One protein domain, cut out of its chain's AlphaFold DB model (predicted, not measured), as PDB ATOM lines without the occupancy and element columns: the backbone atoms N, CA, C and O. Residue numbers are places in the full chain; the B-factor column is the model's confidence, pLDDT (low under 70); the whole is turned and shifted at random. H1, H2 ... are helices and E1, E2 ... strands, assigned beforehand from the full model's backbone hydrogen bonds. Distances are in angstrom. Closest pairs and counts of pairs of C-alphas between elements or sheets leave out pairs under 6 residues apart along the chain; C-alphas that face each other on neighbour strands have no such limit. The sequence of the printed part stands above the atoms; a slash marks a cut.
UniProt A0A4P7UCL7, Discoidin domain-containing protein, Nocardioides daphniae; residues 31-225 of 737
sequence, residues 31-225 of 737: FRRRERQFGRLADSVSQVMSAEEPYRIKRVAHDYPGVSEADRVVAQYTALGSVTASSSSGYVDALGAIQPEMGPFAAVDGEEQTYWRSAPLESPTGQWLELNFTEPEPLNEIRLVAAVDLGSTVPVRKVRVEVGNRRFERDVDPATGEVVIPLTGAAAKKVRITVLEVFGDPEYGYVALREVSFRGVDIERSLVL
ATOM      1  N   PHE A  31      48.664  18.492  33.507       91.81
ATOM      2  CA  PHE A  31      50.030  18.999  33.337       91.81
ATOM      3  C   PHE A  31      50.035  20.490  33.007       91.81
ATOM      4  O   PHE A  31      50.259  20.905  31.874       91.81
ATOM      5  N   ARG A  32      49.776  21.316  34.019       95.31
ATOM      6  CA  ARG A  32      49.717  22.775  33.864       95.31
ATOM      7  C   ARG A  32      51.096  23.412  33.965       95.31
ATOM      8  O   ARG A  32      51.933  22.976  34.758       95.31
ATOM      9  N   ARG A  33      51.324  24.491  33.218       96.12
ATOM     10  CA  ARG A  33      52.482  25.363  33.403       96.12
ATOM     11  C   ARG A  33      52.333  26.105  34.726       96.12
ATOM     12  O   ARG A  33      51.493  26.987  34.871       96.12
ATOM     13  N   ARG A  34      53.130  25.699  35.705       95.38
ATOM     14  CA  ARG A  34      53.208  26.272  37.051       95.38
ATOM     15  C   ARG A  34      54.659  26.248  37.497       95.38
ATOM     16  O   ARG A  34      55.499  25.576  36.897       95.38
ATOM     17  N   GLU A  35      54.930  26.927  38.596       95.88
ATOM     18  CA  GLU A  35      56.183  26.800  39.306       95.88
ATOM     19  C   GLU A  35      55.962  26.085  40.646       95.88
ATOM     20  O   GLU A  35      54.970  26.327  41.333       95.88
ATOM     21  N   ARG A  36      56.888  25.200  41.034       95.56
ATOM     22  CA  ARG A  36      56.873  24.475  42.313       95.56
ATOM     23  C   ARG A  36      57.960  24.945  43.271       95.56
ATOM     24  O   ARG A  36      59.140  24.971  42.923       95.56
ATOM     25  N   GLN A  37      57.609  25.171  44.524       95.44
ATOM     26  CA  GLN A  37      58.575  25.294  45.608       95.44
ATOM     27  C   GLN A  37      59.007  23.899  46.087       95.44
ATOM     28  O   GLN A  37      58.274  23.208  46.800       95.44
ATOM     29  N   PHE A  38      60.199  23.455  45.676       93.31
ATOM     30  CA  PHE A  38      60.761  22.183  46.142       93.31
ATOM     31  C   PHE A  38      61.033  22.230  47.655       93.31
ATOM     32  O   PHE A  38      61.359  23.278  48.206       93.31
ATOM     33  N   GLY A  39      60.884  21.088  48.330       90.75
ATOM     34  CA  GLY A  39      61.002  20.979  49.791       90.75
ATOM     35  C   GLY A  39      59.689  21.187  50.556       90.75
ATOM     36  O   GLY A  39      59.651  20.923  51.755       90.75
ATOM     37  N   ARG A  40      58.600  21.591  49.883       91.25
ATOM     38  CA  ARG A  40      57.248  21.657  50.468       91.25
ATOM     39  C   ARG A  40      56.333  20.587  49.875       91.25
ATOM     40  O   ARG A  40      56.296  20.387  48.662       91.25
ATOM     41  N   LEU A  41      55.565  19.928  50.744       91.38
ATOM     42  CA  LEU A  41      54.595  18.900  50.349       91.38
ATOM     43  C   LEU A  41      53.218  19.501  50.037       91.38
ATOM     44  O   LEU A  41      52.636  19.191  49.003       91.38
ATOM     45  N   ALA A  42      52.733  20.405  50.890       91.94
ATOM     46  CA  ALA A  42      51.455  21.096  50.726       91.94
ATOM     47  C   ALA A  42      51.653  22.539  50.249       91.94
ATOM     48  O   ALA A  42      52.698  23.138  50.513       91.94
ATOM     49  N   ASP A  43      50.638  23.092  49.575       93.06
ATOM     50  CA  ASP A  43      50.581  24.496  49.143       93.06
ATOM     51  C   ASP A  43      51.878  24.935  48.433       93.06
ATOM     52  O   ASP A  43      52.479  25.945  48.776       93.06
ATOM     53  N   SER A  44      52.391  24.088  47.534       95.38
ATOM     54  CA  SER A  44      53.764  24.154  47.006       95.38
ATOM     55  C   SER A  44      53.854  24.555  45.537       95.38
ATOM     56  O   SER A  44      54.939  24.503  44.965       95.38
ATOM     57  N   VAL A  45      52.739  24.925  44.908       95.56
ATOM     58  CA  VAL A  45      52.670  25.272  43.482       95.56
ATOM     59  C   VAL A  45      52.044  26.645  43.304       95.56
ATOM     60  O   VAL A  45      51.120  26.980  44.038       95.56
ATOM     61  N   SER A  46      52.537  27.414  42.336       96.19
ATOM     62  CA  SER A  46      51.970  28.708  41.949       96.19
ATOM     63  C   SER A  46      50.623  28.565  41.232       96.19
ATOM     64  O   SER A  46      50.159  27.454  40.940       96.19
ATOM     65  N   GLN A  47      50.034  29.709  40.877       94.31
ATOM     66  CA  GLN A  47      48.989  29.799  39.849       94.31
ATOM     67  C   GLN A  47      49.439  29.183  38.515       94.31
ATOM     68  O   GLN A  47      50.644  29.061  38.254       94.31
ATOM     69  N   VAL A  48      48.471  28.808  37.675       96.00
ATOM     70  CA  VAL A  48      48.704  28.472  36.268       96.00
ATOM     71  C   VAL A  48      49.178  29.718  35.541       96.00
ATOM     72  O   VAL A  48      48.544  30.769  35.615       96.00
ATOM     73  N   MET A  49      50.296  29.570  34.845       96.31
ATOM     74  CA  MET A  49      50.985  30.658  34.174       96.31
ATOM     75  C   MET A  49      50.684  30.655  32.677       96.31
ATOM     76  O   MET A  49      50.473  29.589  32.083       96.31
ATOM     77  N   SER A  50      50.718  31.829  32.048       96.19
ATOM     78  CA  SER A  50      50.693  31.918  30.582       96.19
ATOM     79  C   SER A  50      52.015  31.467  29.972       96.19
ATOM     80  O   SER A  50      53.008  31.348  30.681       96.19
ATOM     81  N   ALA A  51      52.077  31.216  28.664       94.25
ATOM     82  CA  ALA A  51      53.345  30.878  28.009       94.25
ATOM     83  C   ALA A  51      54.380  32.025  28.065       94.25
ATOM     84  O   ALA A  51      55.584  31.772  28.060       94.25
ATOM     85  N   GLU A  52      53.921  33.278  28.150       94.25
ATOM     86  CA  GLU A  52      54.774  34.475  28.139       94.25
ATOM     87  C   GLU A  52      55.271  34.883  29.534       94.25
ATOM     88  O   GLU A  52      56.219  35.659  29.660       94.25
ATOM     89  N   GLU A  53      54.652  34.366  30.599       95.12
ATOM     90  CA  GLU A  53      55.042  34.694  31.968       95.12
ATOM     91  C   GLU A  53      56.396  34.075  32.336       95.12
ATOM     92  O   GLU A  53      56.562  32.851  32.266       95.12
ATOM     93  N   PRO A  54      57.382  34.871  32.783       93.25
ATOM     94  CA  PRO A  54      58.665  34.332  33.201       93.25
ATOM     95  C   PRO A  54      58.527  33.557  34.515       93.25
ATOM     96  O   PRO A  54      57.809  33.968  35.426       93.25
ATOM     97  N   TYR A  55      59.275  32.461  34.646       94.69
ATOM     98  CA  TYR A  55      59.447  31.799  35.938       94.69
ATOM     99  C   TYR A  55      60.168  32.712  36.934       94.69
ATOM    100  O   TYR A  55      61.076  33.462  36.560       94.69
ATOM    101  N   ARG A  56      59.791  32.626  38.213       93.25
ATOM    102  CA  ARG A  56      60.370  33.446  39.286       93.25
ATOM    103  C   ARG A  56      61.763  32.962  39.658       93.25
ATOM    104  O   ARG A  56      62.682  33.767  39.810       93.25
ATOM    105  N   ILE A  57      61.936  31.649  39.790       92.44
ATOM    106  CA  ILE A  57      63.190  31.057  40.255       92.44
ATOM    107  C   ILE A  57      64.018  30.620  39.050       92.44
ATOM    108  O   ILE A  57      63.584  29.802  38.248       92.44
ATOM    109  N   LYS A  58      65.258  31.103  38.936       92.62
ATOM    110  CA  LYS A  58      66.191  30.657  37.887       92.62
ATOM    111  C   LYS A  58      66.739  29.267  38.211       92.62
ATOM    112  O   LYS A  58      67.568  29.124  39.106       92.62
ATOM    113  N   ARG A  59      66.293  28.249  37.476       91.31
ATOM    114  CA  ARG A  59      66.705  26.843  37.624       91.31
ATOM    115  C   ARG A  59      66.400  26.058  36.349       91.31
ATOM    116  O   ARG A  59      65.725  26.568  35.469       91.31
ATOM    117  N   VAL A  60      66.911  24.831  36.259       90.50
ATOM    118  CA  VAL A  60      66.759  23.973  35.067       90.50
ATOM    119  C   VAL A  60      65.347  23.388  34.941       90.50
ATOM    120  O   VAL A  60      64.860  23.216  33.832       90.50
ATOM    121  N   ALA A  61      64.687  23.091  36.064       91.69
ATOM    122  CA  ALA A  61      63.339  22.530  36.092       91.69
ATOM    123  C   ALA A  61      62.463  23.286  37.095       91.69
ATOM    124  O   ALA A  61      62.888  23.544  38.224       91.69
ATOM    125  N   HIS A  62      61.240  23.623  36.682       93.31
ATOM    126  CA  HIS A  62      60.311  24.442  37.468       93.31
ATOM    127  C   HIS A  62      59.193  23.643  38.145       93.31
ATOM    128  O   HIS A  62      58.550  24.157  39.056       93.31
ATOM    129  N   ASP A  63      59.010  22.385  37.763       93.50
ATOM    130  CA  ASP A  63      58.149  21.404  38.422       93.50
ATOM    131  C   ASP A  63      58.793  20.014  38.275       93.50
ATOM    132  O   ASP A  63      59.861  19.883  37.663       93.50
ATOM    133  N   TYR A  64      58.179  18.975  38.839       90.25
ATOM    134  CA  TYR A  64      58.604  17.606  38.584       90.25
ATOM    135  C   TYR A  64      58.517  17.286  37.079       90.25
ATOM    136  O   TYR A  64      57.574  17.729  36.413       90.25
ATOM    137  N   PRO A  65      59.499  16.545  36.529       82.25
ATOM    138  CA  PRO A  65      59.472  16.130  35.133       82.25
ATOM    139  C   PRO A  65      58.196  15.350  34.803       82.25
ATOM    140  O   PRO A  65      57.710  14.573  35.624       82.25
ATOM    141  N   GLY A  66      57.677  15.543  33.596       81.06
ATOM    142  CA  GLY A  66      56.492  14.848  33.102       81.06
ATOM    143  C   GLY A  66      56.440  14.956  31.587       81.06
ATOM    144  O   GLY A  66      57.074  14.165  30.900       81.06
ATOM    145  N   VAL A  67      55.749  15.981  31.098       84.06
ATOM    146  CA  VAL A  67      55.640  16.312  29.670       84.06
ATOM    147  C   VAL A  67      56.591  17.446  29.274       84.06
ATOM    148  O   VAL A  67      57.136  18.142  30.143       84.06
ATOM    149  N   SER A  68      56.799  17.632  27.967       84.75
ATOM    150  CA  SER A  68      57.573  18.758  27.438       84.75
ATOM    151  C   SER A  68      56.852  20.094  27.683       84.75
ATOM    152  O   SER A  68      55.652  20.119  27.941       84.75
ATOM    153  N   GLU A  69      57.559  21.226  27.587       85.19
ATOM    154  CA  GLU A  69      56.926  22.550  27.733       85.19
ATOM    155  C   GLU A  69      55.858  22.830  26.662       85.19
ATOM    156  O   GLU A  69      54.898  23.539  26.950       85.19
ATOM    157  N   ALA A  70      55.995  22.261  25.458       86.88
ATOM    158  CA  ALA A  70      55.016  22.419  24.380       86.88
ATOM    159  C   ALA A  70      53.704  21.666  24.660       86.88
ATOM    160  O   ALA A  70      52.652  22.068  24.174       86.88
ATOM    161  N   ASP A  71      53.767  20.627  25.495       89.19
ATOM    162  CA  ASP A  71      52.633  19.768  25.848       89.19
ATOM    163  C   ASP A  71      51.983  20.171  27.186       89.19
ATOM    164  O   ASP A  71      51.125  19.463  27.721       89.19
ATOM    165  N   ARG A  72      52.400  21.295  27.783       92.94
ATOM    166  CA  ARG A  72      51.794  21.803  29.017       92.94
ATOM    167  C   ARG A  72      50.536  22.606  28.726       92.94
ATOM    168  O   ARG A  72      50.490  23.438  27.828       92.94
ATOM    169  N   VAL A  73      49.558  22.461  29.609       96.94
ATOM    170  CA  VAL A  73      48.392  23.342  29.662       96.94
ATOM    171  C   VAL A  73      48.810  24.706  30.201       96.94
ATOM    172  O   VAL A  73      49.314  24.806  31.322       96.94
ATOM    173  N   VAL A  74      48.574  25.766  29.436       97.62
ATOM    174  CA  VAL A  74      48.937  27.142  29.812       97.62
ATOM    175  C   VAL A  74      47.699  27.990  30.060       97.62
ATOM    176  O   VAL A  74      46.625  27.715  29.525       97.62
ATOM    177  N   ALA A  75      47.836  29.045  30.858       97.25
ATOM    178  CA  ALA A  75      46.834  30.101  30.880       97.25
ATOM    179  C   ALA A  75      46.931  30.933  29.590       97.25
ATOM    180  O   ALA A  75      48.014  31.195  29.072       97.25
ATOM    181  N   GLN A  76      45.796  31.386  29.082       96.88
ATOM    182  CA  GLN A  76      45.730  32.377  28.017       96.88
ATOM    183  C   GLN A  76      44.707  33.426  28.409       96.88
ATOM    184  O   GLN A  76      43.590  33.077  28.806       96.88
ATOM    185  N   TYR A  77      45.091  34.690  28.273       95.69
ATOM    186  CA  TYR A  77      44.201  35.816  28.501       95.69
ATOM    187  C   TYR A  77      43.693  36.366  27.166       95.69
ATOM    188  O   TYR A  77      44.403  36.300  26.167       95.69
ATOM    189  N   THR A  78      42.470  36.898  27.130       94.12
ATOM    190  CA  THR A  78      41.879  37.426  25.882       94.12
ATOM    191  C   THR A  78      42.650  38.630  25.319       94.12
ATOM    192  O   THR A  78      42.877  38.675  24.116       94.12
ATOM    193  N   ALA A  79      43.090  39.565  26.172       95.12
ATOM    194  CA  ALA A  79      43.823  40.775  25.759       95.12
ATOM    195  C   ALA A  79      45.286  40.829  26.253       95.12
ATOM    196  O   ALA A  79      46.091  41.639  25.784       95.12
ATOM    197  N   LEU A  80      45.643  39.993  27.233       97.12
ATOM    198  CA  LEU A  80      46.941  40.040  27.907       97.12
ATOM    199  C   LEU A  80      47.844  38.876  27.489       97.12
ATOM    200  O   LEU A  80      47.417  37.731  27.364       97.12
ATOM    201  N   GLY A  81      49.133  39.164  27.359       96.81
ATOM    202  CA  GLY A  81      50.176  38.152  27.268       96.81
ATOM    203  C   GLY A  81      50.602  37.648  28.649       96.81
ATOM    204  O   GLY A  81      50.808  36.452  28.854       96.81
ATOM    205  N   SER A  82      50.687  38.549  29.636       97.12
ATOM    206  CA  SER A  82      51.078  38.211  31.012       97.12
ATOM    207  C   SER A  82      50.534  39.185  32.058       97.12
ATOM    208  O   SER A  82      50.367  40.380  31.786       97.12
ATOM    209  N   VAL A  83      50.328  38.670  33.276       97.19
ATOM    210  CA  VAL A  83      49.962  39.442  34.470       97.19
ATOM    211  C   VAL A  83      50.983  39.129  35.558       97.19
ATOM    212  O   VAL A  83      51.012  38.038  36.122       97.19
ATOM    213  N   THR A  84      51.860  40.083  35.856       97.56
ATOM    214  CA  THR A  84      52.975  39.870  36.791       97.56
ATOM    215  C   THR A  84      52.988  40.907  37.900       97.56
ATOM    216  O   THR A  84      52.275  41.902  37.861       97.56
ATOM    217  N   ALA A  85      53.808  40.673  38.916       98.12
ATOM    218  CA  ALA A  85      53.905  41.520  40.095       98.12
ATOM    219  C   ALA A  85      55.331  41.500  40.648       98.12
ATOM    220  O   ALA A  85      56.078  40.544  40.404       98.12
ATOM    221  N   SER A  86      55.691  42.516  41.431       97.25
ATOM    222  CA  SER A  86      56.953  42.565  42.184       97.25
ATOM    223  C   SER A  86      57.133  41.325  43.056       97.25
ATOM    224  O   SER A  86      58.165  40.650  42.995       97.25
ATOM    225  N   SER A  87      56.087  41.013  43.819       96.75
ATOM    226  CA  SER A  87      55.954  39.858  44.697       96.75
ATOM    227  C   SER A  87      54.490  39.409  44.728       96.75
ATOM    228  O   SER A  87      53.586  40.156  44.345       96.75
ATOM    229  N   SER A  88      54.231  38.183  45.171       97.12
ATOM    230  CA  SER A  88      52.870  37.703  45.395       97.12
ATOM    231  C   SER A  88      52.874  36.546  46.380       97.12
ATOM    232  O   SER A  88      53.768  35.706  46.338       97.12
ATOM    233  N   SER A  89      51.834  36.456  47.211       95.56
ATOM    234  CA  SER A  89      51.560  35.257  48.014       95.56
ATOM    235  C   SER A  89      51.318  34.001  47.150       95.56
ATOM    236  O   SER A  89      51.451  32.886  47.648       95.56
ATOM    237  N   GLY A  90      50.991  34.161  45.861       95.75
ATOM    238  CA  GLY A  90      50.823  33.072  44.894       95.75
ATOM    239  C   GLY A  90      52.094  32.656  44.148       95.75
ATOM    240  O   GLY A  90      52.036  31.739  43.324       95.75
ATOM    241  N   TYR A  91      53.238  33.294  44.410       96.69
ATOM    242  CA  TYR A  91      54.521  32.910  43.821       96.69
ATOM    243  C   TYR A  91      55.325  31.974  44.718       96.69
ATOM    244  O   TYR A  91      55.257  32.046  45.937       96.69
ATOM    245  N   VAL A  92      56.148  31.121  44.106       96.31
ATOM    246  CA  VAL A  92      56.958  30.112  44.812       96.31
ATOM    247  C   VAL A  92      58.144  30.659  45.605       96.31
ATOM    248  O   VAL A  92      58.760  29.914  46.367       96.31
ATOM    249  N   ASP A  93      58.512  31.918  45.379       93.44
ATOM    250  CA  ASP A  93      59.565  32.623  46.109       93.44
ATOM    251  C   ASP A  93      59.026  33.368  47.340       93.44
ATOM    252  O   ASP A  93      59.811  33.934  48.098       93.44
ATOM    253  N   ALA A  94      57.712  33.316  47.588       93.00
ATOM    254  CA  ALA A  94      57.124  33.785  48.832       93.00
ATOM    255  C   ALA A  94      57.512  32.883  50.015       93.00
ATOM    256  O   ALA A  94      57.580  31.653  49.913       93.00
ATOM    257  N   LEU A  95      57.723  33.495  51.181       89.69
ATOM    258  CA  LEU A  95      57.902  32.749  52.422       89.69
ATOM    259  C   LEU A  95      56.543  32.243  52.933       89.69
ATOM    260  O   LEU A  95      55.608  33.020  53.096       89.69
ATOM    261  N   GLY A  96      56.444  30.955  53.262       88.94
ATOM    262  CA  GLY A  96      55.233  30.362  53.840       88.94
ATOM    263  C   GLY A  96      54.449  29.498  52.853       88.94
ATOM    264  O   GLY A  96      55.036  28.794  52.034       88.94
ATOM    265  N   ALA A  97      53.123  29.459  53.005       91.62
ATOM    266  CA  ALA A  97      52.242  28.709  52.112       91.62
ATOM    267  C   ALA A  97      52.025  29.471  50.800       91.62
ATOM    268  O   ALA A  97      51.676  30.648  50.849       91.62
ATOM    269  N   ILE A  98      52.178  28.792  49.660       95.00
ATOM    270  CA  ILE A  98      51.874  29.384  48.356       95.00
ATOM    271  C   ILE A  98      50.358  29.379  48.167       95.00
ATOM    272  O   ILE A  98      49.717  28.338  48.321       95.00
ATOM    273  N   GLN A  99      49.806  30.547  47.854       94.25
ATOM    274  CA  GLN A  99      48.371  30.819  47.730       94.25
ATOM    275  C   GLN A  99      48.063  31.306  46.305       94.25
ATOM    276  O   GLN A  99      48.040  32.517  46.073       94.25
ATOM    277  N   PRO A 100      47.917  30.391  45.323       95.00
ATOM    278  CA  PRO A 100      47.635  30.720  43.922       95.00
ATOM    279  C   PRO A 100      46.449  31.659  43.708       95.00
ATOM    280  O   PRO A 100      46.479  32.479  42.798       95.00
ATOM    281  N   GLU A 101      45.430  31.551  44.554       93.94
ATOM    282  CA  GLU A 101      44.236  32.394  44.562       93.94
ATOM    283  C   GLU A 101      44.531  33.865  44.899       93.94
ATOM    284  O   GLU A 101      43.719  34.728  44.600       93.94
ATOM    285  N   MET A 102      45.711  34.158  45.457       95.38
ATOM    286  CA  MET A 102      46.212  35.514  45.732       95.38
ATOM    287  C   MET A 102      47.269  35.967  44.708       95.38
ATOM    288  O   MET A 102      48.062  36.889  44.959       95.38
ATOM    289  N   GLY A 103      47.345  35.256  43.581       96.00
ATOM    290  CA  GLY A 103      48.238  35.539  42.467       96.00
ATOM    291  C   GLY A 103      47.855  36.811  41.695       96.00
ATOM    292  O   GLY A 103      46.771  37.354  41.885       96.00
ATOM    293  N   PRO A 104      48.732  37.317  40.811       96.81
ATOM    294  CA  PRO A 104      48.483  38.538  40.038       96.81
ATOM    295  C   PRO A 104      47.171  38.557  39.239       96.81
ATOM    296  O   PRO A 104      46.570  39.617  39.096       96.81
ATOM    297  N   PHE A 105      46.729  37.406  38.715       95.50
ATOM    298  CA  PHE A 105      45.506  37.336  37.906       95.50
ATOM    299  C   PHE A 105      44.239  37.664  38.713       95.50
ATOM    300  O   PHE A 105      43.292  38.190  38.147       95.50
ATOM    301  N   ALA A 106      44.251  37.436  40.029       95.62
ATOM    302  CA  ALA A 106      43.122  37.715  40.918       95.62
ATOM    303  C   ALA A 106      42.818  39.216  41.097       95.62
ATOM    304  O   ALA A 106      41.940  39.559  41.870       95.62
ATOM    305  N   ALA A 107      43.589  40.106  40.461       96.75
ATOM    306  CA  ALA A 107      43.307  41.539  40.403       96.75
ATOM    307  C   ALA A 107      42.759  41.990  39.042       96.75
ATOM    308  O   ALA A 107      42.664  43.188  38.810       96.75
ATOM    309  N   VAL A 108      42.516  41.073  38.103       96.25
ATOM    310  CA  VAL A 108      41.999  41.364  36.751       96.25
ATOM    311  C   VAL A 108      40.982  40.312  36.302       96.25
ATOM    312  O   VAL A 108      40.760  40.136  35.103       96.25
ATOM    313  N   ASP A 109      40.428  39.546  37.240       91.81
ATOM    314  CA  ASP A 109      39.442  38.504  36.959       91.81
ATOM    315  C   ASP A 109      38.003  39.038  36.933       91.81
ATOM    316  O   ASP A 109      37.089  38.274  36.620       91.81
ATOM    317  N   GLY A 110      37.825  40.348  37.153       90.94
ATOM    318  CA  GLY A 110      36.552  41.053  37.049       90.94
ATOM    319  C   GLY A 110      35.760  41.079  38.353       90.94
ATOM    320  O   GLY A 110      34.578  41.424  38.327       90.94
ATOM    321  N   GLU A 111      36.380  40.706  39.474       87.25
ATOM    322  CA  GLU A 111      35.687  40.374  40.716       87.25
ATOM    323  C   GLU A 111      36.324  41.081  41.912       87.25
ATOM    324  O   GLU A 111      37.508  40.966  42.198       87.25
ATOM    325  N   GLU A 112      35.522  41.825  42.675       88.94
ATOM    326  CA  GLU A 112      36.064  42.625  43.782       88.94
ATOM    327  C   GLU A 112      36.299  41.802  45.062       88.94
ATOM    328  O   GLU A 112      36.872  42.304  46.032       88.94
ATOM    329  N   GLN A 113      35.843  40.547  45.098       84.69
ATOM    330  CA  GLN A 113      36.014  39.646  46.245       84.69
ATOM    331  C   GLN A 113      37.333  38.863  46.195       84.69
ATOM    332  O   GLN A 113      37.849  38.459  47.241       84.69
ATOM    333  N   THR A 114      37.884  38.674  44.999       90.31
ATOM    334  CA  THR A 114      39.242  38.186  44.755       90.31
ATOM    335  C   THR A 114      40.228  39.347  44.832       90.31
ATOM    336  O   THR A 114      39.848  40.518  44.876       90.31
ATOM    337  N   TYR A 115      41.508  39.030  45.021       94.38
ATOM    338  CA  TYR A 115      42.549  40.048  45.052       94.38
ATOM    339  C   TYR A 115      43.932  39.446  44.838       94.38
ATOM    340  O   TYR A 115      44.282  38.402  45.392       94.38
ATOM    341  N   TRP A 116      44.791  40.174  44.128       97.19
ATOM    342  CA  TRP A 116      46.232  39.965  44.249       97.19
ATOM    343  C   TRP A 116      46.686  40.417  45.639       97.19
ATOM    344  O   TRP A 116      46.305  41.498  46.090       97.19
ATOM    345  N   ARG A 117      47.561  39.641  46.291       96.44
ATOM    346  CA  ARG A 117      48.253  40.044  47.527       96.44
ATOM    347  C   ARG A 117      49.762  39.903  47.378       96.44
ATOM    348  O   ARG A 117      50.239  38.867  46.908       96.44
ATOM    349  N   SER A 118      50.520  40.895  47.848       96.44
ATOM    350  CA  SER A 118      51.989  40.837  47.907       96.44
ATOM    351  C   SER A 118      52.498  39.653  48.748       96.44
ATOM    352  O   SER A 118      51.745  39.007  49.486       96.44
ATOM    353  N   ALA A 119      53.786  39.328  48.626       94.56
ATOM    354  CA  ALA A 119      54.421  38.340  49.498       94.56
ATOM    355  C   ALA A 119      54.599  38.898  50.931       94.56
ATOM    356  O   ALA A 119      54.667  40.119  51.105       94.56
ATOM    357  N   PRO A 120      54.663  38.034  51.961       90.31
ATOM    358  CA  PRO A 120      55.007  38.455  53.318       90.31
ATOM    359  C   PRO A 120      56.469  38.903  53.423       90.31
ATOM    360  O   PRO A 120      57.306  38.467  52.637       90.31
ATOM    361  N   LEU A 121      56.780  39.694  54.458       87.62
ATOM    362  CA  LEU A 121      58.126  40.223  54.761       87.62
ATOM    363  C   LEU A 121      58.731  41.123  53.669       87.62
ATOM    364  O   LEU A 121      59.924  41.418  53.701       87.62
ATOM    365  N   GLU A 122      57.908  41.576  52.730       90.31
ATOM    366  CA  GLU A 122      58.258  42.580  51.732       90.31
ATOM    367  C   GLU A 122      57.718  43.948  52.156       90.31
ATOM    368  O   GLU A 122      56.691  44.031  52.830       90.31
ATOM    369  N   SER A 123      58.367  45.036  51.729       91.81
ATOM    370  CA  SER A 123      57.817  46.373  51.981       91.81
ATOM    371  C   SER A 123      56.522  46.565  51.176       91.81
ATOM    372  O   SER A 123      56.566  46.395  49.958       91.81
ATOM    373  N   PRO A 124      55.392  46.959  51.797       92.31
ATOM    374  CA  PRO A 124      54.155  47.376  51.131       92.31
ATOM    375  C   PRO A 124      54.369  48.464  50.073       92.31
ATOM    376  O   PRO A 124      53.764  48.444  48.999       92.31
ATOM    377  N   THR A 125      55.251  49.418  50.369       93.69
ATOM    378  CA  THR A 125      55.563  50.539  49.484       93.69
ATOM    379  C   THR A 125      56.502  50.090  48.369       93.69
ATOM    380  O   THR A 125      57.510  49.429  48.604       93.69
ATOM    381  N   GLY A 126      56.197  50.478  47.131       95.25
ATOM    382  CA  GLY A 126      56.969  50.108  45.946       95.25
ATOM    383  C   GLY A 126      56.573  48.768  45.326       95.25
ATOM    384  O   GLY A 126      57.068  48.449  44.241       95.25
ATOM    385  N   GLN A 127      55.658  48.012  45.947       97.25
ATOM    386  CA  GLN A 127      55.051  46.849  45.299       97.25
ATOM    387  C   GLN A 127      54.299  47.282  44.043       97.25
ATOM    388  O   GLN A 127      53.705  48.365  43.996       97.25
ATOM    389  N   TRP A 128      54.320  46.437  43.019       98.25
ATOM    390  CA  TRP A 128      53.681  46.732  41.747       98.25
ATOM    391  C   TRP A 128      53.000  45.515  41.131       98.25
ATOM    392  O   TRP A 128      53.452  44.386  41.310       98.25
ATOM    393  N   LEU A 129      51.951  45.794  40.357       98.56
ATOM    394  CA  LEU A 129      51.267  44.886  39.439       98.56
ATOM    395  C   LEU A 129      51.489  45.397  38.007       98.56
ATOM    396  O   LEU A 129      51.449  46.604  37.756       98.56
ATOM    397  N   GLU A 130      51.761  44.500  37.070       98.19
ATOM    398  CA  GLU A 130      52.060  44.817  35.677       98.19
ATOM    399  C   GLU A 130      51.247  43.948  34.725       98.19
ATOM    400  O   GLU A 130      51.297  42.719  34.783       98.19
ATOM    401  N   LEU A 131      50.555  44.622  33.814       98.00
ATOM    402  CA  LEU A 131      49.740  44.040  32.761       98.00
ATOM    403  C   LEU A 131      50.449  44.272  31.432       98.00
ATOM    404  O   LEU A 131      50.681  45.423  31.041       98.00
ATOM    405  N   ASN A 132      50.807  43.189  30.748       97.56
ATOM    406  CA  ASN A 132      51.386  43.247  29.412       97.56
ATOM    407  C   ASN A 132      50.351  42.752  28.408       97.56
ATOM    408  O   ASN A 132      49.955  41.588  28.448       97.56
ATOM    409  N   PHE A 133      49.931  43.635  27.512       97.12
ATOM    410  CA  PHE A 133      49.000  43.321  26.439       97.12
ATOM    411  C   PHE A 133      49.713  42.581  25.307       97.12
ATOM    412  O   PHE A 133      50.874  42.876  24.992       97.12
ATOM    413  N   THR A 134      49.016  41.622  24.696       96.25
ATOM    414  CA  THR A 134      49.544  40.848  23.563       96.25
ATOM    415  C   THR A 134      49.858  41.786  22.392       96.25
ATOM    416  O   THR A 134      50.978  41.801  21.864       96.25
ATOM    417  N   GLU A 135      48.909  42.670  22.081       95.69
ATOM    418  CA  GLU A 135      49.029  43.754  21.106       95.69
ATOM    419  C   GLU A 135      48.830  45.123  21.787       95.69
ATOM    420  O   GLU A 135      48.299  45.189  22.892       95.69
ATOM    421  N   PRO A 136      49.304  46.247  21.215       95.75
ATOM    422  CA  PRO A 136      49.025  47.566  21.782       95.75
ATOM    423  C   PRO A 136      47.517  47.880  21.810       95.75
ATOM    424  O   PRO A 136      46.922  48.108  20.760       95.75
ATOM    425  N   GLU A 137      46.924  47.982  23.003       95.56
ATOM    426  CA  GLU A 137      45.478  48.192  23.181       95.56
ATOM    427  C   GLU A 137      45.119  49.667  23.427       95.56
ATOM    428  O   GLU A 137      45.786  50.324  24.237       95.56
ATOM    429  N   PRO A 138      44.081  50.231  22.775       94.38
ATOM    430  CA  PRO A 138      43.612  51.588  23.033       94.38
ATOM    431  C   PRO A 138      42.857  51.663  24.364       94.38
ATOM    432  O   PRO A 138      41.721  51.212  24.493       94.38
ATOM    433  N   LEU A 139      43.471  52.295  25.364       95.25
ATOM    434  CA  LEU A 139      42.899  52.378  26.709       95.25
ATOM    435  C   LEU A 139      42.200  53.726  26.929       95.25
ATOM    436  O   LEU A 139      42.821  54.787  26.805       95.25
ATOM    437  N   ASN A 140      40.912  53.684  27.278       93.56
ATOM    438  CA  ASN A 140      40.065  54.871  27.480       93.56
ATOM    439  C   ASN A 140      39.915  55.272  28.948       93.56
ATOM    440  O   ASN A 140      39.810  56.448  29.275       93.56
ATOM    441  N   GLU A 141      39.902  54.303  29.846       96.75
ATOM    442  CA  GLU A 141      39.761  54.523  31.278       96.75
ATOM    443  C   GLU A 141      40.314  53.297  31.982       96.75
ATOM    444  O   GLU A 141      40.131  52.182  31.493       96.75
ATOM    445  N   ILE A 142      40.995  53.518  33.098       97.12
ATOM    446  CA  ILE A 142      41.360  52.463  34.038       97.12
ATOM    447  C   ILE A 142      40.592  52.695  35.335       97.12
ATOM    448  O   ILE A 142      40.566  53.819  35.852       97.12
ATOM    449  N   ARG A 143      39.995  51.626  35.849       97.81
ATOM    450  CA  ARG A 143      39.413  51.546  37.183       97.81
ATOM    451  C   ARG A 143      40.248  50.577  38.009       97.81
ATOM    452  O   ARG A 143      40.545  49.476  37.562       97.81
ATOM    453  N   LEU A 144      40.642  51.013  39.196       97.75
ATOM    454  CA  LEU A 144      41.419  50.252  40.166       97.75
ATOM    455  C   LEU A 144      40.655  50.230  41.489       97.75
ATOM    456  O   LEU A 144      40.194  51.279  41.937       97.75
ATOM    457  N   VAL A 145      40.606  49.073  42.141       98.25
ATOM    458  CA  VAL A 145      40.081  48.913  43.500       98.25
ATOM    459  C   VAL A 145      41.175  48.307  44.373       98.25
ATOM    460  O   VAL A 145      41.580  47.162  44.187       98.25
ATOM    461  N   ALA A 146      41.699  49.084  45.318       96.69
ATOM    462  CA  ALA A 146      42.653  48.612  46.316       96.69
ATOM    463  C   ALA A 146      41.932  48.052  47.549       96.69
ATOM    464  O   ALA A 146      40.858  48.519  47.920       96.69
ATOM    465  N   ALA A 147      42.542  47.085  48.235       92.31
ATOM    466  CA  ALA A 147      42.016  46.627  49.515       92.31
ATOM    467  C   ALA A 147      42.275  47.670  50.618       92.31
ATOM    468  O   ALA A 147      43.416  48.090  50.836       92.31
ATOM    469  N   VAL A 148      41.218  48.070  51.330       90.44
ATOM    470  CA  VAL A 148      41.288  49.029  52.453       90.44
ATOM    471  C   VAL A 148      40.693  48.488  53.757       90.44
ATOM    472  O   VAL A 148      40.841  49.110  54.806       90.44
ATOM    473  N   ASP A 149      40.056  47.321  53.694       85.31
ATOM    474  CA  ASP A 149      39.233  46.704  54.737       85.31
ATOM    475  C   ASP A 149      39.710  45.297  55.146       85.31
ATOM    476  O   ASP A 149      39.221  44.718  56.116       85.31
ATOM    477  N   LEU A 150      40.692  44.735  54.436       81.75
ATOM    478  CA  LEU A 150      41.234  43.415  54.740       81.75
ATOM    479  C   LEU A 150      42.162  43.494  55.958       81.75
ATOM    480  O   LEU A 150      43.267  44.028  55.870       81.75
ATOM    481  N   GLY A 151      41.755  42.884  57.077       72.62
ATOM    482  CA  GLY A 151      42.491  42.930  58.351       72.62
ATOM    483  C   GLY A 151      43.908  42.339  58.329       72.62
ATOM    484  O   GLY A 151      44.679  42.569  59.255       72.62
ATOM    485  N   SER A 152      44.273  41.601  57.276       75.44
ATOM    486  CA  SER A 152      45.638  41.106  57.053       75.44
ATOM    487  C   SER A 152      46.484  42.018  56.160       75.44
ATOM    488  O   SER A 152      47.614  41.668  55.865       75.44
ATOM    489  N   THR A 153      45.984  43.173  55.718       85.25
ATOM    490  CA  THR A 153      46.681  44.088  54.796       85.25
ATOM    491  C   THR A 153      46.840  45.479  55.403       85.25
ATOM    492  O   THR A 153      46.105  45.854  56.316       85.25
ATOM    493  N   VAL A 154      47.790  46.260  54.885       92.00
ATOM    494  CA  VAL A 154      47.864  47.701  55.147       92.00
ATOM    495  C   VAL A 154      47.102  48.454  54.049       92.00
ATOM    496  O   VAL A 154      47.378  48.229  52.866       92.00
ATOM    497  N   PRO A 155      46.151  49.346  54.392       93.88
ATOM    498  CA  PRO A 155      45.360  50.056  53.393       93.88
ATOM    499  C   PRO A 155      46.227  50.913  52.470       93.88
ATOM    500  O   PRO A 155      47.015  51.742  52.935       93.88
ATOM    501  N   VAL A 156      46.043  50.766  51.158       94.81
ATOM    502  CA  VAL A 156      46.718  51.612  50.164       94.81
ATOM    503  C   VAL A 156      46.140  53.030  50.217       94.81
ATOM    504  O   VAL A 156      44.930  53.222  50.342       94.81
ATOM    505  N   ARG A 157      47.011  54.040  50.139       94.81
ATOM    506  CA  ARG A 157      46.635  55.466  50.157       94.81
ATOM    507  C   ARG A 157      47.005  56.207  48.892       94.81
ATOM    508  O   ARG A 157      46.322  57.161  48.539       94.81
ATOM    509  N   LYS A 158      48.041  55.762  48.185       97.44
ATOM    510  CA  LYS A 158      48.459  56.396  46.937       97.44
ATOM    511  C   LYS A 158      49.040  55.393  45.967       97.44
ATOM    512  O   LYS A 158      49.843  54.539  46.348       97.44
ATOM    513  N   VAL A 159      48.687  55.548  44.697       98.31
ATOM    514  CA  VAL A 159      49.174  54.708  43.604       98.31
ATOM    515  C   VAL A 159      49.757  55.540  42.472       98.31
ATOM    516  O   VAL A 159      49.374  56.689  42.236       98.31
ATOM    517  N   ARG A 160      50.684  54.926  41.743       98.56
ATOM    518  CA  ARG A 160      51.187  55.387  40.454       98.56
ATOM    519  C   ARG A 160      50.736  54.426  39.374       98.56
ATOM    520  O   ARG A 160      51.045  53.246  39.462       98.56
ATOM    521  N   VAL A 161      50.083  54.941  38.344       98.19
ATOM    522  CA  VAL A 161      49.717  54.181  37.149       98.19
ATOM    523  C   VAL A 161      50.543  54.690  35.975       98.19
ATOM    524  O   VAL A 161      50.499  55.874  35.633       98.19
ATOM    525  N   GLU A 162      51.320  53.801  35.374       97.81
ATOM    526  CA  GLU A 162      52.140  54.054  34.194       97.81
ATOM    527  C   GLU A 162      51.503  53.352  32.994       97.81
ATOM    528  O   GLU A 162      51.316  52.139  33.017       97.81
ATOM    529  N   VAL A 163      51.151  54.116  31.958       96.00
ATOM    530  CA  VAL A 163      50.504  53.629  30.729       96.00
ATOM    531  C   VAL A 163      51.349  54.083  29.543       96.00
ATOM    532  O   VAL A 163      51.345  55.265  29.178       96.00
ATOM    533  N   GLY A 164      52.131  53.167  28.968       87.62
ATOM    534  CA  GLY A 164      53.175  53.532  28.005       87.62
ATOM    535  C   GLY A 164      54.158  54.548  28.608       87.62
ATOM    536  O   GLY A 164      54.775  54.285  29.633       87.62
ATOM    537  N   ASN A 165      54.276  55.733  27.998       86.50
ATOM    538  CA  ASN A 165      55.160  56.812  28.478       86.50
ATOM    539  C   ASN A 165      54.477  57.795  29.445       86.50
ATOM    540  O   ASN A 165      55.068  58.805  29.828       86.50
ATOM    541  N   ARG A 166      53.207  57.563  29.790       93.88
ATOM    542  CA  ARG A 166      52.425  58.459  30.646       93.88
ATOM    543  C   ARG A 166      52.405  57.932  32.065       93.88
ATOM    544  O   ARG A 166      52.334  56.728  32.280       93.88
ATOM    545  N   ARG A 167      52.398  58.851  33.024       96.56
ATOM    546  CA  ARG A 167      52.390  58.548  34.452       96.56
ATOM    547  C   ARG A 167      51.319  59.367  35.151       96.56
ATOM    548  O   ARG A 167      51.231  60.577  34.951       96.56
ATOM    549  N   PHE A 168      50.549  58.702  35.998       97.25
ATOM    550  CA  PHE A 168      49.504  59.298  36.814       97.25
ATOM    551  C   PHE A 168      49.741  58.903  38.263       97.25
ATOM    552  O   PHE A 168      49.924  57.729  38.552       97.25
ATOM    553  N   GLU A 169      49.728  59.869  39.172       98.25
ATOM    554  CA  GLU A 169      49.668  59.591  40.606       98.25
ATOM    555  C   GLU A 169      48.285  59.981  41.109       98.25
ATOM    556  O   GLU A 169      47.757  61.034  40.727       98.25
ATOM    557  N   ARG A 170      47.673  59.103  41.898       98.00
ATOM    558  CA  ARG A 170      46.328  59.285  42.439       98.00
ATOM    559  C   ARG A 170      46.289  58.823  43.878       98.00
ATOM    560  O   ARG A 170      46.878  57.793  44.212       98.00
ATOM    561  N   ASP A 171      45.590  59.597  44.688       98.06
ATOM    562  CA  ASP A 171      45.208  59.169  46.021       98.06
ATOM    563  C   ASP A 171      44.086  58.129  45.885       98.06
ATOM    564  O   ASP A 171      43.263  58.207  44.970       98.06
ATOM    565  N   VAL A 172      44.117  57.129  46.756       97.88
ATOM    566  CA  VAL A 172      43.130  56.050  46.831       97.88
ATOM    567  C   VAL A 172      42.030  56.481  47.787       97.88
ATOM    568  O   VAL A 172      42.337  56.947  48.890       97.88
ATOM    569  N   ASP A 173      40.766  56.317  47.389       97.50
ATOM    570  CA  ASP A 173      39.650  56.591  48.290       97.50
ATOM    571  C   ASP A 173      39.788  55.726  49.560       97.50
ATOM    572  O   ASP A 173      39.864  54.498  49.474       97.50
ATOM    573  N   PRO A 174      39.866  56.326  50.759       94.69
ATOM    574  CA  PRO A 174      40.157  55.572  51.968       94.69
ATOM    575  C   PRO A 174      39.002  54.682  52.441       94.69
ATOM    576  O   PRO A 174      39.253  53.816  53.280       94.69
ATOM    577  N   ALA A 175      37.779  54.910  51.952       93.62
ATOM    578  CA  ALA A 175      36.585  54.148  52.295       93.62
ATOM    579  C   ALA A 175      36.286  53.053  51.265       93.62
ATOM    580  O   ALA A 175      35.953  51.940  51.662       93.62
ATOM    581  N   THR A 176      36.410  53.347  49.967       95.25
ATOM    582  CA  THR A 176      36.076  52.390  48.894       95.25
ATOM    583  C   THR A 176      37.293  51.698  48.287       95.25
ATOM    584  O   THR A 176      37.149  50.655  47.658       95.25
ATOM    585  N   GLY A 177      38.492  52.264  48.441       96.44
ATOM    586  CA  GLY A 177      39.695  51.791  47.756       96.44
ATOM    587  C   GLY A 177      39.747  52.143  46.265       96.44
ATOM    588  O   GLY A 177      40.674  51.723  45.574       96.44
ATOM    589  N   GLU A 178      38.772  52.895  45.749       97.94
ATOM    590  CA  GLU A 178      38.597  53.114  44.314       97.94
ATOM    591  C   GLU A 178      39.481  54.246  43.766       97.94
ATOM    592  O   GLU A 178      39.680  55.292  44.390       97.94
ATOM    593  N   VAL A 179      39.989  54.038  42.549       98.06
ATOM    594  CA  VAL A 179      40.677  55.036  41.726       98.06
ATOM    595  C   VAL A 179      40.220  54.887  40.277       98.06
ATOM    596  O   VAL A 179      40.369  53.825  39.678       98.06
ATOM    597  N   VAL A 180      39.748  55.982  39.676       97.81
ATOM    598  CA  VAL A 180      39.389  56.041  38.250       97.81
ATOM    599  C   VAL A 180      40.277  57.058  37.542       97.81
ATOM    600  O   VAL A 180      40.433  58.199  37.992       97.81
ATOM    601  N   ILE A 181      40.892  56.657  36.427       97.06
ATOM    602  CA  ILE A 181      41.766  57.527  35.635       97.06
ATOM    603  C   ILE A 181      41.296  57.516  34.179       97.06
ATOM    604  O   ILE A 181      41.413  56.484  33.514       97.06
ATOM    605  N   PRO A 182      40.846  58.663  33.637       95.31
ATOM    606  CA  PRO A 182      40.568  58.776  32.217       95.31
ATOM    607  C   PRO A 182      41.880  58.722  31.433       95.31
ATOM    608  O   PRO A 182      42.841  59.457  31.695       95.31
ATOM    609  N   LEU A 183      41.905  57.850  30.439       90.38
ATOM    610  CA  LEU A 183      42.996  57.667  29.498       90.38
ATOM    611  C   LEU A 183      42.558  58.244  28.145       90.38
ATOM    612  O   LEU A 183      41.382  58.323  27.814       90.38
ATOM    613  N   THR A 184      43.498  58.734  27.343       83.06
ATOM    614  CA  THR A 184      43.153  59.471  26.107       83.06
ATOM    615  C   THR A 184      42.986  58.547  24.894       83.06
ATOM    616  O   THR A 184      43.242  58.987  23.776       83.06
ATOM    617  N   GLY A 185      42.669  57.262  25.102       83.75
ATOM    618  CA  GLY A 185      42.519  56.253  24.042       83.75
ATOM    619  C   GLY A 185      43.825  55.832  23.357       83.75
ATOM    620  O   GLY A 185      43.796  55.133  22.351       83.75
ATOM    621  N   ALA A 186      44.984  56.281  23.851       86.00
ATOM    622  CA  ALA A 186      46.268  55.965  23.233       86.00
ATOM    623  C   ALA A 186      46.614  54.484  23.433       86.00
ATOM    624  O   ALA A 186      46.528  53.983  24.555       86.00
ATOM    625  N   ALA A 187      47.041  53.822  22.355       93.62
ATOM    626  CA  ALA A 187      47.418  52.416  22.395       93.62
ATOM    627  C   ALA A 187      48.622  52.182  23.319       93.62
ATOM    628  O   ALA A 187      49.645  52.869  23.208       93.62
ATOM    629  N   ALA A 188      48.514  51.209  24.221       95.25
ATOM    630  CA  ALA A 188      49.561  50.855  25.167       95.25
ATOM    631  C   ALA A 188      49.752  49.340  25.212       95.25
ATOM    632  O   ALA A 188      48.800  48.579  25.310       95.25
ATOM    633  N   LYS A 189      51.014  48.903  25.188       95.94
ATOM    634  CA  LYS A 189      51.364  47.486  25.350       95.94
ATOM    635  C   LYS A 189      51.543  47.082  26.818       95.94
ATOM    636  O   LYS A 189      51.606  45.904  27.143       95.94
ATOM    637  N   LYS A 190      51.675  48.061  27.711       96.81
ATOM    638  CA  LYS A 190      52.052  47.839  29.103       96.81
ATOM    639  C   LYS A 190      51.395  48.858  30.018       96.81
ATOM    640  O   LYS A 190      51.470  50.065  29.756       96.81
ATOM    641  N   VAL A 191      50.823  48.350  31.104       98.06
ATOM    642  CA  VAL A 191      50.320  49.131  32.231       98.06
ATOM    643  C   VAL A 191      50.989  48.633  33.503       98.06
ATOM    644  O   VAL A 191      51.001  47.435  33.769       98.06
ATOM    645  N   ARG A 192      51.553  49.543  34.298       98.56
ATOM    646  CA  ARG A 192      52.126  49.226  35.610       98.56
ATOM    647  C   ARG A 192      51.456  50.061  36.688       98.56
ATOM    648  O   ARG A 192      51.380  51.280  36.569       98.56
ATOM    649  N   ILE A 193      51.019  49.405  37.753       98.62
ATOM    650  CA  ILE A 193      50.415  50.023  38.933       98.62
ATOM    651  C   ILE A 193      51.381  49.813  40.090       98.62
ATOM    652  O   ILE A 193      51.751  48.684  40.379       98.62
ATOM    653  N   THR A 194      51.838  50.885  40.730       98.62
ATOM    654  CA  THR A 194      52.791  50.843  41.848       98.62
ATOM    655  C   THR A 194      52.191  51.508  43.075       98.62
ATOM    656  O   THR A 194      51.702  52.634  42.991       98.62
ATOM    657  N   VAL A 195      52.275  50.843  44.223       97.62
ATOM    658  CA  VAL A 195      51.884  51.407  45.518       97.62
ATOM    659  C   VAL A 195      52.940  52.417  45.964       97.62
ATOM    660  O   VAL A 195      54.116  52.081  46.088       97.62
ATOM    661  N   LEU A 196      52.533  53.668  46.185       97.12
ATOM    662  CA  LEU A 196      53.421  54.749  46.627       97.12
ATOM    663  C   LEU A 196      53.311  55.041  48.120       97.12
ATOM    664  O   LEU A 196      54.290  55.471  48.722       97.12
ATOM    665  N   GLU A 197      52.126  54.849  48.694       95.06
ATOM    666  CA  GLU A 197      51.843  55.176  50.088       95.06
ATOM    667  C   GLU A 197      50.777  54.233  50.646       95.06
ATOM    668  O   GLU A 197      49.817  53.887  49.949       95.06
ATOM    669  N   VAL A 198      50.945  53.847  51.909       94.44
ATOM    670  CA  VAL A 198      50.022  53.014  52.688       94.44
ATOM    671  C   VAL A 198      49.741  53.679  54.032       94.44
ATOM    672  O   VAL A 198      50.507  54.526  54.488       94.44
ATOM    673  N   PHE A 199      48.645  53.295  54.679       90.81
ATOM    674  CA  PHE A 199      48.328  53.713  56.040       90.81
ATOM    675  C   PHE A 199      48.726  52.636  57.048       90.81
ATOM    676  O   PHE A 199      48.321  51.484  56.912       90.81
ATOM    677  N   GLY A 200      49.467  53.027  58.083       83.94
ATOM    678  CA  GLY A 200      50.009  52.114  59.089       83.94
ATOM    679  C   GLY A 200      51.527  52.002  58.988       83.94
ATOM    680  O   GLY A 200      52.181  52.891  58.444       83.94
ATOM    681  N   ASP A 201      52.082  50.929  59.546       75.19
ATOM    682  CA  ASP A 201      53.521  50.684  59.531       75.19
ATOM    683  C   ASP A 201      53.949  50.033  58.198       75.19
ATOM    684  O   ASP A 201      53.546  48.901  57.916       75.19
ATOM    685  N   PRO A 202      54.757  50.707  57.359       69.44
ATOM    686  CA  PRO A 202      55.246  50.143  56.105       69.44
ATOM    687  C   PRO A 202      56.328  49.064  56.302       69.44
ATOM    688  O   PRO A 202      56.808  48.513  55.316       69.44
ATOM    689  N   GLU A 203      56.756  48.758  57.529       70.00
ATOM    690  CA  GLU A 203      57.618  47.602  57.806       70.00
ATOM    691  C   GLU A 203      56.814  46.305  58.004       70.00
ATOM    692  O   GLU A 203      57.373  45.214  57.873       70.00
ATOM    693  N   TYR A 204      55.501  46.395  58.264       65.94
ATOM    694  CA  TYR A 204      54.669  45.241  58.613       65.94
ATOM    695  C   TYR A 204      53.313  45.286  57.906       65.94
ATOM    696  O   TYR A 204      52.380  45.958  58.336       65.94
ATOM    697  N   GLY A 205      53.167  44.507  56.835       78.56
ATOM    698  CA  GLY A 205      51.870  44.317  56.201       78.56
ATOM    699  C   GLY A 205      51.959  43.781  54.787       78.56
ATOM    700  O   GLY A 205      53.017  43.752  54.169       78.56
ATOM    701  N   TYR A 206      50.814  43.363  54.271       90.75
ATOM    702  CA  TYR A 206      50.636  43.005  52.871       90.75
ATOM    703  C   TYR A 206      49.918  44.157  52.170       90.75
ATOM    704  O   TYR A 206      49.119  44.846  52.801       90.75
ATOM    705  N   VAL A 207      50.131  44.329  50.871       94.81
ATOM    706  CA  VAL A 207      49.226  45.134  50.033       94.81
ATOM    707  C   VAL A 207      48.405  44.216  49.156       94.81
ATOM    708  O   VAL A 207      48.875  43.143  48.767       94.81
ATOM    709  N   ALA A 208      47.189  44.648  48.843       96.00
ATOM    710  CA  ALA A 208      46.323  43.927  47.935       96.00
ATOM    711  C   ALA A 208      45.568  44.870  46.997       96.00
ATOM    712  O   ALA A 208      45.193  45.982  47.379       96.00
ATOM    713  N   LEU A 209      45.353  44.400  45.769       97.50
ATOM    714  CA  LEU A 209      44.490  45.030  44.772       97.50
ATOM    715  C   LEU A 209      43.393  44.032  44.423       97.50
ATOM    716  O   LEU A 209      43.709  42.899  44.068       97.50
ATOM    717  N   ARG A 210      42.139  44.462  44.566       96.25
ATOM    718  CA  ARG A 210      40.945  43.661  44.285       96.25
ATOM    719  C   ARG A 210      40.681  43.582  42.792       96.25
ATOM    720  O   ARG A 210      40.509  42.503  42.270       96.25
ATOM    721  N   GLU A 211      40.725  44.719  42.103       97.00
ATOM    722  CA  GLU A 211      40.329  44.760  40.698       97.00
ATOM    723  C   GLU A 211      41.069  45.855  39.923       97.00
ATOM    724  O   GLU A 211      41.340  46.941  40.445       97.00
ATOM    725  N   VAL A 212      41.379  45.561  38.663       98.06
ATOM    726  CA  VAL A 212      41.978  46.442  37.666       98.06
ATOM    727  C   VAL A 212      41.294  46.172  36.333       98.06
ATOM    728  O   VAL A 212      41.652  45.253  35.599       98.06
ATOM    729  N   SER A 213      40.368  47.048  35.971       97.19
ATOM    730  CA  SER A 213      39.603  46.947  34.730       97.19
ATOM    731  C   SER A 213      39.851  48.140  33.821       97.19
ATOM    732  O   SER A 213      40.191  49.248  34.255       97.19
ATOM    733  N   PHE A 214      39.651  47.916  32.522       96.50
ATOM    734  CA  PHE A 214      39.691  48.967  31.515       96.50
ATOM    735  C   PHE A 214      38.359  49.039  30.794       96.50
ATOM    736  O   PHE A 214      37.801  48.031  30.361       96.50
ATOM    737  N   ARG A 215      37.849  50.255  30.613       95.31
ATOM    738  CA  ARG A 215      36.576  50.440  29.921       95.31
ATOM    739  C   ARG A 215      36.677  49.983  28.461       95.31
ATOM    740  O   ARG A 215      37.346  50.635  27.658       95.31
ATOM    741  N   GLY A 216      35.923  48.936  28.126       91.88
ATOM    742  CA  GLY A 216      35.830  48.374  26.777       91.88
ATOM    743  C   GLY A 216      36.909  47.345  26.436       91.88
ATOM    744  O   GLY A 216      37.091  47.069  25.255       91.88
ATOM    745  N   VAL A 217      37.623  46.811  27.433       94.44
ATOM    746  CA  VAL A 217      38.590  45.722  27.251       94.44
ATOM    747  C   VAL A 217      38.195  44.554  28.145       94.44
ATOM    748  O   VAL A 217      38.187  44.691  29.367       94.44
ATOM    749  N   ASP A 218      37.917  43.409  27.531       93.00
ATOM    750  CA  ASP A 218      37.569  42.188  28.252       93.00
ATOM    751  C   ASP A 218      38.834  41.377  28.559       93.00
ATOM    752  O   ASP A 218      39.597  40.996  27.663       93.00
ATOM    753  N   ILE A 219      39.063  41.099  29.843       94.31
ATOM    754  CA  ILE A 219      40.171  40.269  30.316       94.31
ATOM    755  C   ILE A 219      39.572  38.986  30.882       94.31
ATOM    756  O   ILE A 219      39.063  38.948  31.992       94.31
ATOM    757  N   GLU A 220      39.638  37.910  30.106       93.19
ATOM    758  CA  GLU A 220      39.216  36.583  30.553       93.19
ATOM    759  C   GLU A 220      40.410  35.639  30.531       93.19
ATOM    760  O   GLU A 220      41.227  35.715  29.614       93.19
ATOM    761  N   ARG A 221      40.485  34.701  31.481       95.06
ATOM    762  CA  ARG A 221      41.465  33.608  31.469       95.06
ATOM    763  C   ARG A 221      40.805  32.300  31.059       95.06
ATOM    764  O   ARG A 221      39.806  31.889  31.644       95.06
ATOM    765  N   SER A 222      41.421  31.603  30.114       96.19
ATOM    766  CA  SER A 222      41.137  30.198  29.812       96.19
ATOM    767  C   SER A 222      42.396  29.359  29.983       96.19
ATOM    768  O   SER A 222      43.494  29.866  29.751       96.19
ATOM    769  N   LEU A 223      42.250  28.078  30.309       97.75
ATOM    770  CA  LEU A 223      43.357  27.131  30.206       97.75
ATOM    771  C   LEU A 223      43.335  26.456  28.834       97.75
ATOM    772  O   LEU A 223      42.314  25.896  28.434       97.75
ATOM    773  N   VAL A 224      44.451  26.538  28.121       97.88
ATOM    774  CA  VAL A 224      44.607  26.024  26.759       97.88
ATOM    775  C   VAL A 224      45.323  24.690  26.824       97.88
ATOM    776  O   VAL A 224      46.448  24.619  27.323       97.88
ATOM    777  N   LEU A 225      44.659  23.643  26.353       97.44
ATOM    778  CA  LEU A 225      45.257  22.332  26.171       97.44
ATOM    779  C   LEU A 225      46.006  22.302  24.829       97.44
ATOM    780  O   LEU A 225      45.522  22.898  23.863       97.44
TER     781      LEU A 225
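AT A GLANCE: This is residues 31 to 225 of the 737 residues of the protein "Discoidin domain-containing protein" of Nocardioides daphniae (UniProt A0A4P7UCL7). Amid little regular structure, a sandwich: sheet E2 E3 E8 E5 E6 and sheet E7 E4 E9 face to face, with loop residues 31 to 73 and the pair E1 E10 at one end. Of 195 residues, 73 are in named elements, mostly strand: E1, E2, helix H1, then E3 to E10, each sheet antiparallel. It is compact, radius of gyration of the C-alphas 16.6 A, spanning 47 by 38 by 27 A.

HOW THE PARTS SIT: E1, residues 74 to 77, neighbours E10, 221 to 224 (N 76 to O 222, 2.8 A). E2, 80 to 85, neighbours E3, 128 to 138 (N 84 to O 130, 2.9 A). H1, 104 to 107, too short for O i to N i+4 pairs, is on the larger sheet, height 8.1 A. E8, 187 to 198, neighbours E3 and E5, 156 to 163; E5 and E6, 166 to 171, form a hairpin. E4, 141 to 146, is the inner strand of the smaller sheet, and its antiparallel neighbours E7, 178 to 182, and E9, 208 to 214, are the edge strands.

IN THESE COORDINATES: E1 begins at (48.937, 27.142, 29.812); E10 ends at (44.607, 26.024, 26.759). E8 spans 30.4 A.

THE WHOLE: The printed part has no cut. Links E2 to H1 and H1 to E3 are long. Residues 202 and 204 are under 70.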